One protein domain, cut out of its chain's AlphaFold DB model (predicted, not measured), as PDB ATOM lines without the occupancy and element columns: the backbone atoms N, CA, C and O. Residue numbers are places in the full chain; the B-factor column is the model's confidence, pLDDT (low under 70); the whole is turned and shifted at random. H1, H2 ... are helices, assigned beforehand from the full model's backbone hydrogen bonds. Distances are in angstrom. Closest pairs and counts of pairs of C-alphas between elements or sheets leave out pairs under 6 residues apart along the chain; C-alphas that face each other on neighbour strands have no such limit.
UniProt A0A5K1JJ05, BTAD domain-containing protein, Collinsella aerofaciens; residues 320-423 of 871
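This is residues 320 to 423 of the 871 residues of the protein "BTAD domain-containing protein" of Collinsella aerofaciens (UniProt A0A5K1JJ05). H1, the longest helix, lies side by side with H2, on the far side of H2 from a small up-and-down bundle, in which H2, H3 and H4 make a triangle and each runs against the one before it in the chain. H2 has H1 on one side of it and the hairpin of H3 and H4 on the other, touching it through H4, while the long link of residues 338 to 359 runs back from the end of H1 to the start of H2. The printed part has 104 residues with four named helices, H1, H2, H3 and H4 in chain order, and no named strand; the class is all helix. It is compact, with a radius of gyration of the C-alphas of 13.2 A, and spans 34 by 32 by 21 A.

H1, residues 320 to 337, is 25.6 A long and begins at C-alpha 320 (-20.677, -10.534, -1.215). H2, residues 360 to 376, is 24.6 A long. H3, residues 384 to 398, measures 21.9 A. H4, residues 402 to 417, measures 22.2 A and ends at C-alpha 417 (2.888, -27.922, 12.605).

H1 and H2 touch, the same way at a shallow tilt of 30 degrees; their closest C-alphas, of Ala 321 and Ala 361, are 5.7 A apart. H1 is apart from H3 and H4. H2 and H4 touch, closest at the C-alphas of Ala 367 and Val 408, 6.0 A, and run the same way at a shallow tilt of 26 degrees. H3 and H4 form a helical hairpin, opposite ways at a shallow tilt of 29 degrees; their closest C-alphas, of Arg 393 and Ala 405, are 5.3 A apart. H2 and H3 are close but not clearly touching, with the closest C-alphas, of Ile 363 and Val 392, 8.0 A apart. In H1, H3 and H4 every O i to N i+4 pair is within hydrogen-bond range; in H2 11 of 13 are.

The two C-alphas farthest apart, of Thr 320 and Pro 422, are 36.8 A apart. The link H1 to H2 is long, H2 to H3 short and H3 to H4 tight. The printed part has no cut, and no printed residue is under 70 in pLDDT.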
ATOM      1  N   THR A 320     -22.083 -10.317  -1.597       91.44
ATOM      2  CA  THR A 320     -20.677 -10.534  -1.215       91.44
ATOM      3  C   THR A 320     -20.510 -11.595  -0.128       91.44
ATOM      4  O   THR A 320     -19.741 -12.537  -0.301       91.44
ATOM      5  N   ALA A 321     -21.270 -11.504   0.970       92.06
ATOM      6  CA  ALA A 321     -21.151 -12.474   2.056       92.06
ATOM      7  C   ALA A 321     -21.596 -13.886   1.633       92.06
ATOM      8  O   ALA A 321     -21.034 -14.878   2.088       92.06
ATOM      9  N   LEU A 322     -22.577 -13.989   0.729       93.69
ATOM     10  CA  LEU A 322     -23.046 -15.276   0.219       93.69
ATOM     11  C   LEU A 322     -21.994 -15.916  -0.694       93.69
ATOM     12  O   LEU A 322     -21.744 -17.116  -0.576       93.69
ATOM     13  N   ASP A 323     -21.366 -15.121  -1.562       93.31
ATOM     14  CA  ASP A 323     -20.292 -15.571  -2.452       93.31
ATOM     15  C   ASP A 323     -19.101 -16.093  -1.633       93.31
ATOM     16  O   ASP A 323     -18.582 -17.171  -1.910       93.31
ATOM     17  N   MET A 324     -18.728 -15.381  -0.566       95.38
ATOM     18  CA  MET A 324     -17.647 -15.774   0.346       95.38
ATOM     19  C   MET A 324     -17.970 -17.058   1.127       95.38
ATOM     20  O   MET A 324     -17.150 -17.970   1.182       95.38
ATOM     21  N   LEU A 325     -19.175 -17.189   1.688       95.31
ATOM     22  CA  LEU A 325     -19.571 -18.421   2.383       95.31
ATOM     23  C   LEU A 325     -19.663 -19.621   1.424       95.31
ATOM     24  O   LEU A 325     -19.304 -20.738   1.791       95.31
ATOM     25  N   SER A 326     -20.113 -19.394   0.188       94.12
ATOM     26  CA  SER A 326     -20.167 -20.437  -0.847       94.12
ATOM     27  C   SER A 326     -18.761 -20.853  -1.282       94.12
ATOM     28  O   SER A 326     -18.484 -22.045  -1.416       94.12
ATOM     29  N   ALA A 327     -17.858 -19.881  -1.435       94.81
ATOM     30  CA  ALA A 327     -16.450 -20.128  -1.707       94.81
ATOM     31  C   ALA A 327     -15.806 -20.968  -0.598       94.81
ATOM     32  O   ALA A 327     -15.112 -21.928  -0.906       94.81
ATOM     33  N   HIS A 328     -16.097 -20.687   0.672       95.00
ATOM     34  CA  HIS A 328     -15.580 -21.480   1.786       95.00
ATOM     35  C   HIS A 328     -15.986 -22.961   1.737       95.00
ATOM     36  O   HIS A 328     -15.151 -23.846   1.941       95.00
ATOM     37  N   ILE A 329     -17.262 -23.253   1.452       93.12
ATOM     38  CA  ILE A 329     -17.741 -24.637   1.294       93.12
ATOM     39  C   ILE A 329     -16.955 -25.333   0.179       93.12
ATOM     40  O   ILE A 329     -16.477 -26.455   0.352       93.12
ATOM     41  N   GLU A 330     -16.787 -24.652  -0.953       93.31
ATOM     42  CA  GLU A 330     -16.089 -25.210  -2.105       93.31
ATOM     43  C   GLU A 330     -14.585 -25.388  -1.844       93.31
ATOM     44  O   GLU A 330     -14.021 -26.407  -2.235       93.31
ATOM     45  N   VAL A 331     -13.935 -24.465  -1.129       93.06
ATOM     46  CA  VAL A 331     -12.528 -24.598  -0.722       93.06
ATOM     47  C   VAL A 331     -12.350 -25.790   0.215       93.06
ATOM     48  O   VAL A 331     -11.473 -26.619  -0.027       93.06
ATOM     49  N   LYS A 332     -13.205 -25.946   1.235       90.69
ATOM     50  CA  LYS A 332     -13.203 -27.131   2.115       90.69
ATOM     51  C   LYS A 332     -13.312 -28.429   1.315       90.69
ATOM     52  O   LYS A 332     -12.540 -29.367   1.534       90.69
ATOM     53  N   ARG A 333     -14.239 -28.472   0.359       90.00
ATOM     54  CA  ARG A 333     -14.465 -29.630  -0.510       90.00
ATOM     55  C   ARG A 333     -13.251 -29.914  -1.405       90.00
ATOM     56  O   ARG A 333     -12.751 -31.036  -1.434       90.00
ATOM     57  N   CYS A 334     -12.714 -28.904  -2.087       90.81
ATOM     58  CA  CYS A 334     -11.560 -29.050  -2.979       90.81
ATOM     59  C   CYS A 334     -10.280 -29.439  -2.226       90.81
ATOM     60  O   CYS A 334      -9.572 -30.356  -2.655       90.81
ATOM     61  N   LEU A 335     -10.017 -28.838  -1.062       89.19
ATOM     62  CA  LEU A 335      -8.866 -29.191  -0.230       89.19
ATOM     63  C   LEU A 335      -8.943 -30.646   0.234       89.19
ATOM     64  O   LEU A 335      -7.930 -31.347   0.238       89.19
ATOM     65  N   THR A 336     -10.141 -31.120   0.582       86.94
ATOM     66  CA  THR A 336     -10.319 -32.488   1.079       86.94
ATOM     67  C   THR A 336     -10.361 -33.554  -0.018       86.94
ATOM     68  O   THR A 336      -9.965 -34.696   0.222       86.94
ATOM     69  N   GLU A 337     -10.768 -33.201  -1.237       87.94
ATOM     70  CA  GLU A 337     -10.814 -34.128  -2.375       87.94
ATOM     71  C   GLU A 337      -9.545 -34.134  -3.231       87.94
ATOM     72  O   GLU A 337      -9.226 -35.148  -3.858       87.94
ATOM     73  N   ARG A 338      -8.862 -32.991  -3.341       84.88
ATOM     74  CA  ARG A 338      -7.826 -32.758  -4.363       84.88
ATOM     75  C   ARG A 338      -6.565 -32.108  -3.817       84.88
ATOM     76  O   ARG A 338      -5.529 -32.241  -4.464       84.88
ATOM     77  N   GLY A 339      -6.623 -31.468  -2.648       84.12
ATOM     78  CA  GLY A 339      -5.490 -30.759  -2.051       84.12
ATOM     79  C   GLY A 339      -5.149 -29.441  -2.754       84.12
ATOM     80  O   GLY A 339      -3.978 -29.074  -2.796       84.12
ATOM     81  N   ASP A 340      -6.144 -28.773  -3.340       84.88
ATOM     82  CA  ASP A 340      -6.071 -27.410  -3.881       84.88
ATOM     83  C   ASP A 340      -7.406 -26.676  -3.649       84.88
ATOM     84  O   ASP A 340      -8.357 -27.267  -3.143       84.88
ATOM     85  N   ASP A 341      -7.472 -25.383  -3.968       87.31
ATOM     86  CA  ASP A 341      -8.675 -24.555  -3.805       87.31
ATOM     87  C   ASP A 341      -9.553 -24.502  -5.067       87.31
ATOM     88  O   ASP A 341     -10.518 -23.743  -5.108       87.31
ATOM     89  N   GLY A 342      -9.202 -25.225  -6.137       84.38
ATOM     90  CA  GLY A 342      -9.873 -25.130  -7.437       84.38
ATOM     91  C   GLY A 342      -9.819 -23.744  -8.104       84.38
ATOM     92  O   GLY A 342     -10.555 -23.511  -9.065       84.38
ATOM     93  N   GLY A 343      -8.985 -22.817  -7.616       86.62
ATOM     94  CA  GLY A 343      -8.971 -21.413  -8.039       86.62
ATOM     95  C   GLY A 343     -10.178 -20.599  -7.560       86.62
ATOM     96  O   GLY A 343     -10.437 -19.525  -8.106       86.62
ATOM     97  N   VAL A 344     -10.928 -21.095  -6.572       91.06
ATOM     98  CA  VAL A 344     -12.140 -20.451  -6.038       91.06
ATOM     99  C   VAL A 344     -11.811 -19.111  -5.390       91.06
ATOM    100  O   VAL A 344     -12.497 -18.119  -5.639       91.06
ATOM    101  N   LEU A 345     -10.724 -19.042  -4.615       89.62
ATOM    102  CA  LEU A 345     -10.349 -17.814  -3.911       89.62
ATOM    103  C   LEU A 345      -9.958 -16.688  -4.881       89.62
ATOM    104  O   LEU A 345     -10.216 -15.522  -4.604       89.62
ATOM    105  N   GLN A 346      -9.405 -17.027  -6.052       87.38
ATOM    106  CA  GLN A 346      -9.039 -16.050  -7.090       87.38
ATOM    107  C   GLN A 346     -10.257 -15.411  -7.774       87.38
ATOM    108  O   GLN A 346     -10.123 -14.368  -8.415       87.38
ATOM    109  N   GLN A 347     -11.435 -16.033  -7.671       87.81
ATOM    110  CA  GLN A 347     -12.674 -15.538  -8.276       87.81
ATOM    111  C   GLN A 347     -13.400 -14.522  -7.383       87.81
ATOM    112  O   GLN A 347     -14.270 -13.793  -7.868       87.81
ATOM    113  N   LEU A 348     -13.044 -14.443  -6.095       88.38
ATOM    114  CA  LEU A 348     -13.623 -13.478  -5.166       88.38
ATOM    115  C   LEU A 348     -13.146 -12.058  -5.493       88.38
ATOM    116  O   LEU A 348     -11.958 -11.790  -5.658       88.38
ATOM    117  N   LYS A 349     -14.098 -11.125  -5.571       82.00
ATOM    118  CA  LYS A 349     -13.829  -9.714  -5.903       82.00
ATOM    119  C   LYS A 349     -13.323  -8.906  -4.708       82.00
ATOM    120  O   LYS A 349     -12.661  -7.889  -4.900       82.00
ATOM    121  N   THR A 350     -13.675  -9.322  -3.495       85.94
ATOM    122  CA  THR A 350     -13.365  -8.629  -2.241       85.94
ATOM    123  C   THR A 350     -12.972  -9.638  -1.166       85.94
ATOM    124  O   THR A 350     -13.363 -10.802  -1.213       85.94
ATOM    125  N   SER A 351     -12.189  -9.181  -0.187       81.81
ATOM    126  CA  SER A 351     -11.739  -9.980   0.962       81.81
ATOM    127  C   SER A 351     -12.513  -9.693   2.253       81.81
ATOM    128  O   SER A 351     -12.243 -10.322   3.274       81.81
ATOM    129  N   LYS A 352     -13.461  -8.751   2.211       87.31
ATOM    130  CA  LYS A 352     -14.361  -8.394   3.310       87.31
ATOM    131  C   LYS A 352     -15.790  -8.259   2.791       87.31
ATOM    132  O   LYS A 352     -15.991  -7.762   1.676       87.31
ATOM    133  N   ALA A 353     -16.748  -8.683   3.604       87.25
ATOM    134  CA  ALA A 353     -18.170  -8.415   3.428       87.25
ATOM    135  C   ALA A 353     -18.632  -7.238   4.300       87.25
ATOM    136  O   ALA A 353     -19.485  -6.469   3.862       87.25
ATOM    137  N   TYR A 354     -18.031  -7.071   5.482       87.69
ATOM    138  CA  TYR A 354     -18.404  -6.051   6.462       87.69
ATOM    139  C   TYR A 354     -17.178  -5.281   6.968       87.69
ATOM    140  O   TYR A 354     -16.070  -5.817   7.026       87.69
ATOM    141  N   ASP A 355     -17.378  -4.017   7.346       83.12
ATOM    142  CA  ASP A 355     -16.354  -3.193   7.996       83.12
ATOM    143  C   ASP A 355     -16.606  -3.136   9.510       83.12
ATOM    144  O   ASP A 355     -17.064  -2.137  10.060       83.12
ATOM    145  N   CYS A 356     -16.391  -4.272  10.174       82.19
ATOM    146  CA  CYS A 356     -16.598  -4.453  11.612       82.19
ATOM    147  C   CYS A 356     -15.552  -5.405  12.209       82.19
ATOM    148  O   CYS A 356     -14.791  -6.041  11.475       82.19
ATOM    149  N   GLU A 357     -15.534  -5.526  13.540       79.25
ATOM    150  CA  GLU A 357     -14.590  -6.386  14.266       79.25
ATOM    151  C   GLU A 357     -14.702  -7.858  13.836       79.25
ATOM    152  O   GLU A 357     -13.695  -8.512  13.562       79.25
ATOM    153  N   LEU A 358     -15.932  -8.368  13.717       90.38
ATOM    154  CA  LEU A 358     -16.204  -9.766  13.387       90.38
ATOM    155  C   LEU A 358     -16.934  -9.920  12.053       90.38
ATOM    156  O   LEU A 358     -18.098 -10.288  12.022       90.38
ATOM    157  N   ASP A 359     -16.250  -9.699  10.935       93.62
ATOM    158  CA  ASP A 359     -16.755 -10.116   9.618       93.62
ATOM    159  C   ASP A 359     -16.587 -11.637   9.442       93.62
ATOM    160  O   ASP A 359     -15.537 -12.097   8.994       93.62
ATOM    161  N   ILE A 360     -17.599 -12.440   9.796       94.75
ATOM    162  CA  ILE A 360     -17.499 -13.914   9.755       94.75
ATOM    163  C   ILE A 360     -17.137 -14.418   8.352       94.75
ATOM    164  O   ILE A 360     -16.302 -15.314   8.225       94.75
ATOM    165  N   ALA A 361     -17.721 -13.844   7.296       94.81
ATOM    166  CA  ALA A 361     -17.421 -14.253   5.927       94.81
ATOM    167  C   ALA A 361     -15.957 -13.944   5.564       94.81
ATOM    168  O   ALA A 361     -15.252 -14.810   5.042       94.81
ATOM    169  N   GLY A 362     -15.476 -12.744   5.905       95.19
ATOM    170  CA  GLY A 362     -14.078 -12.335   5.730       95.19
ATOM    171  C   GLY A 362     -13.081 -13.171   6.529       95.19
ATOM    172  O   GLY A 362     -12.058 -13.597   5.990       95.19
ATOM    173  N   ILE A 363     -13.390 -13.456   7.793       95.88
ATOM    174  CA  ILE A 363     -12.555 -14.261   8.694       95.88
ATOM    175  C   ILE A 363     -12.357 -15.667   8.130       95.88
ATOM    176  O   ILE A 363     -11.237 -16.180   8.106       95.88
ATOM    177  N   VAL A 364     -13.436 -16.280   7.651       94.88
ATOM    178  CA  VAL A 364     -13.399 -17.631   7.097       94.88
ATOM    179  C   VAL A 364     -12.589 -17.677   5.801       94.88
ATOM    180  O   VAL A 364     -11.709 -18.524   5.674       94.88
ATOM    181  N   ILE A 365     -12.793 -16.727   4.884       96.00
ATOM    182  CA  ILE A 365     -11.995 -16.630   3.650       96.00
ATOM    183  C   ILE A 365     -10.513 -16.380   3.945       96.00
ATOM    184  O   ILE A 365      -9.638 -16.944   3.285       96.00
ATOM    185  N   ARG A 366     -10.203 -15.565   4.958       95.44
ATOM    186  CA  ARG A 366      -8.824 -15.346   5.405       95.44
ATOM    187  C   ARG A 366      -8.205 -16.638   5.942       95.44
ATOM    188  O   ARG A 366      -7.087 -16.971   5.549       95.44
ATOM    189  N   ALA A 367      -8.927 -17.375   6.787       95.94
ATOM    190  CA  ALA A 367      -8.484 -18.669   7.304       95.94
ATOM    191  C   ALA A 367      -8.260 -19.687   6.171       95.94
ATOM    192  O   ALA A 367      -7.244 -20.379   6.156       95.94
ATOM    193  N   ASP A 368      -9.160 -19.730   5.189       95.38
ATOM    194  CA  ASP A 368      -9.046 -20.595   4.016       95.38
ATOM    195  C   ASP A 368      -7.827 -20.250   3.164       95.38
ATOM    196  O   ASP A 368      -7.060 -21.141   2.816       95.38
ATOM    197  N   SER A 369      -7.592 -18.966   2.880       93.88
ATOM    198  CA  SER A 369      -6.393 -18.519   2.161       93.88
ATOM    199  C   SER A 369      -5.121 -18.955   2.886       93.88
ATOM    200  O   SER A 369      -4.213 -19.510   2.271       93.88
ATOM    201  N   MET A 370      -5.070 -18.759   4.206       94.19
ATOM    202  CA  MET A 370      -3.938 -19.174   5.039       94.19
ATOM    203  C   MET A 370      -3.737 -20.694   5.061       94.19
ATOM    204  O   MET A 370      -2.604 -21.148   5.222       94.19
ATOM    205  N   LEU A 371      -4.812 -21.475   4.911       92.50
ATOM    206  CA  LEU A 371      -4.763 -22.931   4.797       92.50
ATOM    207  C   LEU A 371      -4.312 -23.375   3.397       92.50
ATOM    208  O   LEU A 371      -3.484 -24.275   3.291       92.50
ATOM    209  N   VAL A 372      -4.794 -22.740   2.327       91.69
ATOM    210  CA  VAL A 372      -4.426 -23.047   0.930       91.69
ATOM    211  C   VAL A 372      -2.929 -22.828   0.678       91.69
ATOM    212  O   VAL A 372      -2.298 -23.660   0.023       91.69
ATOM    213  N   GLU A 373      -2.334 -21.792   1.280       89.50
ATOM    214  CA  GLU A 373      -0.878 -21.536   1.259       89.50
ATOM    215  C   GLU A 373      -0.043 -22.728   1.767       89.50
ATOM    216  O   GLU A 373       1.123 -22.912   1.393       89.50
ATOM    217  N   LEU A 374      -0.625 -23.556   2.643       88.50
ATOM    218  CA  LEU A 374       0.029 -24.765   3.132       88.50
ATOM    219  C   LEU A 374       0.115 -25.830   2.034       88.50
ATOM    220  O   LEU A 374       1.138 -26.508   1.909       88.50
ATOM    221  N   PHE A 375      -0.947 -25.982   1.240       85.31
ATOM    222  CA  PHE A 375      -1.056 -27.012   0.206       85.31
ATOM    223  C   PHE A 375      -0.222 -26.687  -1.038       85.31
ATOM    224  O   PHE A 375       0.425 -27.579  -1.593       85.31
ATOM    225  N   ASP A 376      -0.170 -25.422  -1.465       79.19
ATOM    226  CA  ASP A 376       0.613 -25.023  -2.645       79.19
ATOM    227  C   ASP A 376       2.136 -24.920  -2.372       79.19
ATOM    228  O   ASP A 376       2.967 -25.028  -3.298       79.19
ATOM    229  N   GLY A 377       2.504 -24.811  -1.091       73.62
ATOM    230  CA  GLY A 377       3.871 -24.701  -0.587       73.62
ATOM    231  C   GLY A 377       4.461 -23.293  -0.666       73.62
ATOM    232  O   GLY A 377       5.687 -23.163  -0.676       73.62
ATOM    233  N   SER A 378       3.621 -22.262  -0.768       82.06
ATOM    234  CA  SER A 378       4.010 -20.851  -0.644       82.06
ATOM    235  C   SER A 378       4.278 -20.447   0.811       82.06
ATOM    236  O   SER A 378       5.050 -19.520   1.061       82.06
ATOM    237  N   PHE A 379       3.718 -21.188   1.773       84.06
ATOM    238  CA  PHE A 379       3.920 -20.957   3.197       84.06
ATOM    239  C   PHE A 379       5.359 -21.251   3.664       84.06
ATOM    240  O   PHE A 379       5.853 -22.388   3.594       84.06
ATOM    241  N   SER A 380       6.018 -20.218   4.196       74.50
ATOM    242  CA  SER A 380       7.417 -20.260   4.650       74.50
ATOM    243  C   SER A 380       7.589 -20.284   6.177       74.50
ATOM    244  O   SER A 380       8.629 -20.740   6.653       74.50
ATOM    245  N   GLY A 381       6.575 -19.861   6.933       83.81
ATOM    246  CA  GLY A 381       6.566 -19.809   8.394       83.81
ATOM    247  C   GLY A 381       5.454 -18.894   8.910       83.81
ATOM    248  O   GLY A 381       4.822 -18.198   8.119       83.81
ATOM    249  N   THR A 382       5.221 -18.898  10.223       87.56
ATOM    250  CA  THR A 382       4.233 -18.019  10.875       87.56
ATOM    251  C   THR A 382       4.563 -16.540  10.656       87.56
ATOM    252  O   THR A 382       5.737 -16.163  10.688       87.56
ATOM    253  N   ASP A 383       3.535 -15.717  10.466       91.00
ATOM    254  CA  ASP A 383       3.631 -14.282  10.176       91.00
ATOM    255  C   ASP A 383       2.618 -13.463  11.006       91.00
ATOM    256  O   ASP A 383       1.895 -14.021  11.828       91.00
ATOM    257  N   GLU A 384       2.565 -12.139  10.817       93.19
ATOM    258  CA  GLU A 384       1.679 -11.228  11.574       93.19
ATOM    259  C   GLU A 384       0.193 -11.635  11.506       93.19
ATOM    260  O   GLU A 384      -0.566 -11.390  12.444       93.19
ATOM    261  N   ARG A 385      -0.236 -12.327  10.438       93.75
ATOM    262  CA  ARG A 385      -1.625 -12.790  10.297       93.75
ATOM    263  C   ARG A 385      -1.961 -13.894  11.291       93.75
ATOM    264  O   ARG A 385      -3.131 -14.045  11.633       93.75
ATOM    265  N   ASP A 386      -0.979 -14.677  11.740       94.44
ATOM    266  CA  ASP A 386      -1.179 -15.689  12.781       94.44
ATOM    267  C   ASP A 386      -1.528 -15.023  14.129       94.44
ATOM    268  O   ASP A 386      -2.437 -15.486  14.828       94.44
ATOM    269  N   ASP A 387      -0.883 -13.900  14.459       94.12
ATOM    270  CA  ASP A 387      -1.175 -13.113  15.664       94.12
ATOM    271  C   ASP A 387      -2.543 -12.415  15.554       94.12
ATOM    272  O   ASP A 387      -3.370 -12.523  16.464       94.12
ATOM    273  N   GLU A 388      -2.841 -11.790  14.407       94.56
ATOM    274  CA  GLU A 388      -4.163 -11.200  14.135       94.56
ATOM    275  C   GLU A 388      -5.289 -12.237  14.264       94.56
ATOM    276  O   GLU A 388      -6.300 -12.002  14.926       94.56
ATOM    277  N   MET A 389      -5.117 -13.415  13.657       95.56
ATOM    278  CA  MET A 389      -6.123 -14.479  13.699       95.56
ATOM    279  C   MET A 389      -6.255 -15.114  15.086       95.56
ATOM    280  O   MET A 389      -7.312 -15.661  15.403       95.56
ATOM    281  N   THR A 390      -5.230 -15.011  15.934       95.12
ATOM    282  CA  THR A 390      -5.318 -15.416  17.342       95.12
ATOM    283  C   THR A 390      -6.250 -14.487  18.121       95.12
ATOM    284  O   THR A 390      -7.124 -14.983  18.833       95.12
ATOM    285  N   VAL A 391      -6.142 -13.168  17.920       95.81
ATOM    286  CA  VAL A 391      -7.056 -12.170  18.514       95.81
ATOM    287  C   VAL A 391      -8.485 -12.380  18.006       95.81
ATOM    288  O   VAL A 391      -9.430 -12.438  18.793       95.81
ATOM    289  N   VAL A 392      -8.651 -12.593  16.696       95.19
ATOM    290  CA  VAL A 392      -9.963 -12.895  16.098       95.19
ATOM    291  C   VAL A 392     -10.576 -14.159  16.705       95.19
ATOM    292  O   VAL A 392     -11.762 -14.171  17.028       95.19
ATOM    293  N   ARG A 393      -9.792 -15.228  16.897       95.25
ATOM    294  CA  ARG A 393     -10.268 -16.467  17.534       95.25
ATOM    295  C   ARG A 393     -10.813 -16.207  18.941       95.25
ATOM    296  O   ARG A 393     -11.857 -16.753  19.286       95.25
ATOM    297  N   GLU A 394     -10.137 -15.381  19.735       94.94
ATOM    298  CA  GLU A 394     -10.599 -15.017  21.081       94.94
ATOM    299  C   GLU A 394     -11.931 -14.260  21.035       94.94
ATOM    300  O   GLU A 394     -12.853 -14.598  21.781       94.94
ATOM    301  N   ALA A 395     -12.084 -13.316  20.105       93.81
ATOM    302  CA  ALA A 395     -13.348 -12.611  19.896       93.81
ATOM    303  C   ALA A 395     -14.486 -13.559  19.451       93.81
ATOM    304  O   ALA A 395     -15.611 -13.462  19.953       93.81
ATOM    305  N   LEU A 396     -14.202 -14.537  18.577       95.31
ATOM    306  CA  LEU A 396     -15.165 -15.576  18.182       95.31
ATOM    307  C   LEU A 396     -15.616 -16.430  19.378       95.31
ATOM    308  O   LEU A 396     -16.808 -16.728  19.502       95.31
ATOM    309  N   ASP A 397     -14.686 -16.812  20.260       93.38
ATOM    310  CA  ASP A 397     -14.984 -17.586  21.470       93.38
ATOM    311  C   ASP A 397     -15.869 -16.789  22.441       93.38
ATOM    312  O   ASP A 397     -16.866 -17.321  22.941       93.38
ATOM    313  N   VAL A 398     -15.570 -15.499  22.646       93.00
ATOM    314  CA  VAL A 398     -16.373 -14.587  23.483       93.00
ATOM    315  C   VAL A 398     -17.803 -14.450  22.951       93.00
ATOM    316  O   VAL A 398     -18.755 -14.505  23.733       93.00
ATOM    317  N   ARG A 399     -17.987 -14.344  21.628       90.56
ATOM    318  CA  ARG A 399     -19.318 -14.284  20.985       90.56
ATOM    319  C   ARG A 399     -20.000 -15.651  20.823       90.56
ATOM    320  O   ARG A 399     -21.128 -15.726  20.339       90.56
ATOM    321  N   GLY A 400     -19.354 -16.746  21.231       92.44
ATOM    322  CA  GLY A 400     -19.919 -18.098  21.175       92.44
ATOM    323  C   GLY A 400     -19.989 -18.718  19.772       92.44
ATOM    324  O   GLY A 400     -20.735 -19.680  19.565       92.44
ATOM    325  N   LEU A 401     -19.209 -18.214  18.812       94.31
ATOM    326  CA  LEU A 401     -19.179 -18.637  17.404       94.31
ATOM    327  C   LEU A 401     -18.304 -19.888  17.200       94.31
ATOM    328  O   LEU A 401     -17.295 -19.880  16.491       94.31
ATOM    329  N   LYS A 402     -18.699 -20.999  17.834       91.62
ATOM    330  CA  LYS A 402     -17.866 -22.210  17.984       91.62
ATOM    331  C   LYS A 402     -17.375 -22.816  16.670       91.62
ATOM    332  O   LYS A 402     -16.225 -23.230  16.600       91.62
ATOM    333  N   ALA A 403     -18.227 -22.897  15.647       91.38
ATOM    334  CA  ALA A 403     -17.853 -23.503  14.366       91.38
ATOM    335  C   ALA A 403     -16.678 -22.752  13.712       91.38
ATOM    336  O   ALA A 403     -15.711 -23.370  13.267       91.38
ATOM    337  N   MET A 404     -16.740 -21.417  13.732       94.12
ATOM    338  CA  MET A 404     -15.711 -20.540  13.170       94.12
ATOM    339  C   MET A 404     -14.443 -20.562  14.020       94.12
ATOM    340  O   MET A 404     -13.347 -20.703  13.482       94.12
ATOM    341  N   ALA A 405     -14.590 -20.501  15.348       95.19
ATOM    342  CA  ALA A 405     -13.462 -20.555  16.272       95.19
ATOM    343  C   ALA A 405     -12.657 -21.857  16.118       95.19
ATOM    344  O   ALA A 405     -11.433 -21.812  16.029       95.19
ATOM    345  N   ILE A 406     -13.334 -23.008  16.004       94.38
ATOM    346  CA  ILE A 406     -12.690 -24.316  15.795       94.38
ATOM    347  C   ILE A 406     -11.939 -24.357  14.457       94.38
ATOM    348  O   ILE A 406     -10.825 -24.878  14.403       94.38
ATOM    349  N   TRP A 407     -12.510 -23.787  13.388       94.81
ATOM    350  CA  TRP A 407     -11.840 -23.716  12.086       94.81
ATOM    351  C   TRP A 407     -10.565 -22.869  12.148       94.81
ATOM    352  O   TRP A 407      -9.494 -23.349  11.779       94.81
ATOM    353  N   VAL A 408     -10.650 -21.651  12.692       96.50
ATOM    354  CA  VAL A 408      -9.494 -20.748  12.850       96.50
ATOM    355  C   VAL A 408      -8.415 -21.377  13.734       96.50
ATOM    356  O   VAL A 408      -7.238 -21.384  13.372       96.50
ATOM    357  N   ARG A 409      -8.816 -21.972  14.863       95.94
ATOM    358  CA  ARG A 409      -7.929 -22.694  15.785       95.94
ATOM    359  C   ARG A 409      -7.169 -23.818  15.079       95.94
ATOM    360  O   ARG A 409      -5.960 -23.950  15.263       95.94
ATOM    361  N   MET A 410      -7.855 -24.596  14.241       95.44
ATOM    362  CA  MET A 410      -7.237 -25.651  13.437       95.44
ATOM    363  C   MET A 410      -6.230 -25.090  12.429       95.44
ATOM    364  O   MET A 410      -5.124 -25.621  12.340       95.44
ATOM    365  N   VAL A 411      -6.568 -24.013  11.712       95.88
ATOM    366  CA  VAL A 411      -5.666 -23.393  10.724       95.88
ATOM    367  C   VAL A 411      -4.381 -22.889  11.386       95.88
ATOM    368  O   VAL A 411      -3.289 -23.177  10.892       95.88
ATOM    369  N   LEU A 412      -4.486 -22.214  12.535       95.62
ATOM    370  CA  LEU A 412      -3.326 -21.758  13.312       95.62
ATOM    371  C   LEU A 412      -2.449 -22.936  13.768       95.62
ATOM    372  O   LEU A 412      -1.227 -22.916  13.597       95.62
ATOM    373  N   ALA A 413      -3.057 -24.007  14.290       95.12
ATOM    374  CA  ALA A 413      -2.326 -25.211  14.688       95.12
ATOM    375  C   ALA A 413      -1.634 -25.896  13.497       95.12
ATOM    376  O   ALA A 413      -0.475 -26.307  13.605       95.12
ATOM    377  N   ALA A 414      -2.305 -25.976  12.343       93.19
ATOM    378  CA  ALA A 414      -1.743 -26.532  11.116       93.19
ATOM    379  C   ALA A 414      -0.535 -25.718  10.634       93.19
ATOM    380  O   ALA A 414       0.509 -26.299  10.344       93.19
ATOM    381  N   ARG A 415      -0.624 -24.381  10.622       92.81
ATOM    382  CA  ARG A 415       0.491 -23.493  10.245       92.81
ATOM    383  C   ARG A 415       1.712 -23.672  11.143       92.81
ATOM    384  O   ARG A 415       2.835 -23.722  10.638       92.81
ATOM    385  N   ARG A 416       1.520 -23.851  12.455       91.69
ATOM    386  CA  ARG A 416       2.623 -24.170  13.383       91.69
ATOM    387  C   ARG A 416       3.257 -25.524  13.077       91.69
ATOM    388  O   ARG A 416       4.472 -25.589  12.883       91.69
ATOM    389  N   LEU A 417       2.436 -26.569  12.953       89.81
ATOM    390  CA  LEU A 417       2.888 -27.922  12.605       89.81
ATOM    391  C   LEU A 417       3.716 -27.911  11.309       89.81
ATOM    392  O   LEU A 417       4.801 -28.485  11.238       89.81
ATOM    393  N   LEU A 418       3.240 -27.182  10.302       85.44
ATOM    394  CA  LEU A 418       3.864 -27.032   8.985       85.44
ATOM    395  C   LEU A 418       4.955 -25.967   8.914       85.44
ATOM    396  O   LEU A 418       5.511 -25.745   7.842       85.44
ATOM    397  N   SER A 419       5.283 -25.338  10.038       84.19
ATOM    398  CA  SER A 419       6.509 -24.559  10.219       84.19
ATOM    399  C   SER A 419       7.598 -25.374  10.924       84.19
ATOM    400  O   SER A 419       8.708 -24.881  11.097       84.19
ATOM    401  N   GLY A 420       7.302 -26.614  11.337       79.88
ATOM    402  CA  GLY A 420       8.191 -27.417  12.183       79.88
ATOM    403  C   GLY A 420       8.252 -26.905  13.624       79.88
ATOM    404  O   GLY A 420       9.205 -27.197  14.344       79.88
ATOM    405  N   LEU A 421       7.261 -26.106  14.034       84.56
ATOM    406  CA  LEU A 421       7.117 -25.610  15.395       84.56
ATOM    407  C   LEU A 421       6.217 -26.557  16.194       84.56
ATOM    408  O   LEU A 421       5.277 -27.128  15.632       84.56
ATOM    409  N   PRO A 422       6.434 -26.692  17.514       81.06
ATOM    410  CA  PRO A 422       5.503 -27.421  18.356       81.06
ATOM    411  C   PRO A 422       4.126 -26.752  18.298       81.06
ATOM    412  O   PRO A 422       3.996 -25.519  18.396       81.06
ATOM    413  N   VAL A 423       3.100 -27.583  18.131       86.44
ATOM    414  CA  VAL A 423       1.706 -27.172  18.273       86.44
ATOM    415  C   VAL A 423       1.515 -26.786  19.739       86.44
ATOM    416  O   VAL A 423       1.797 -27.572  20.631       86.44
TER     417      VAL A 423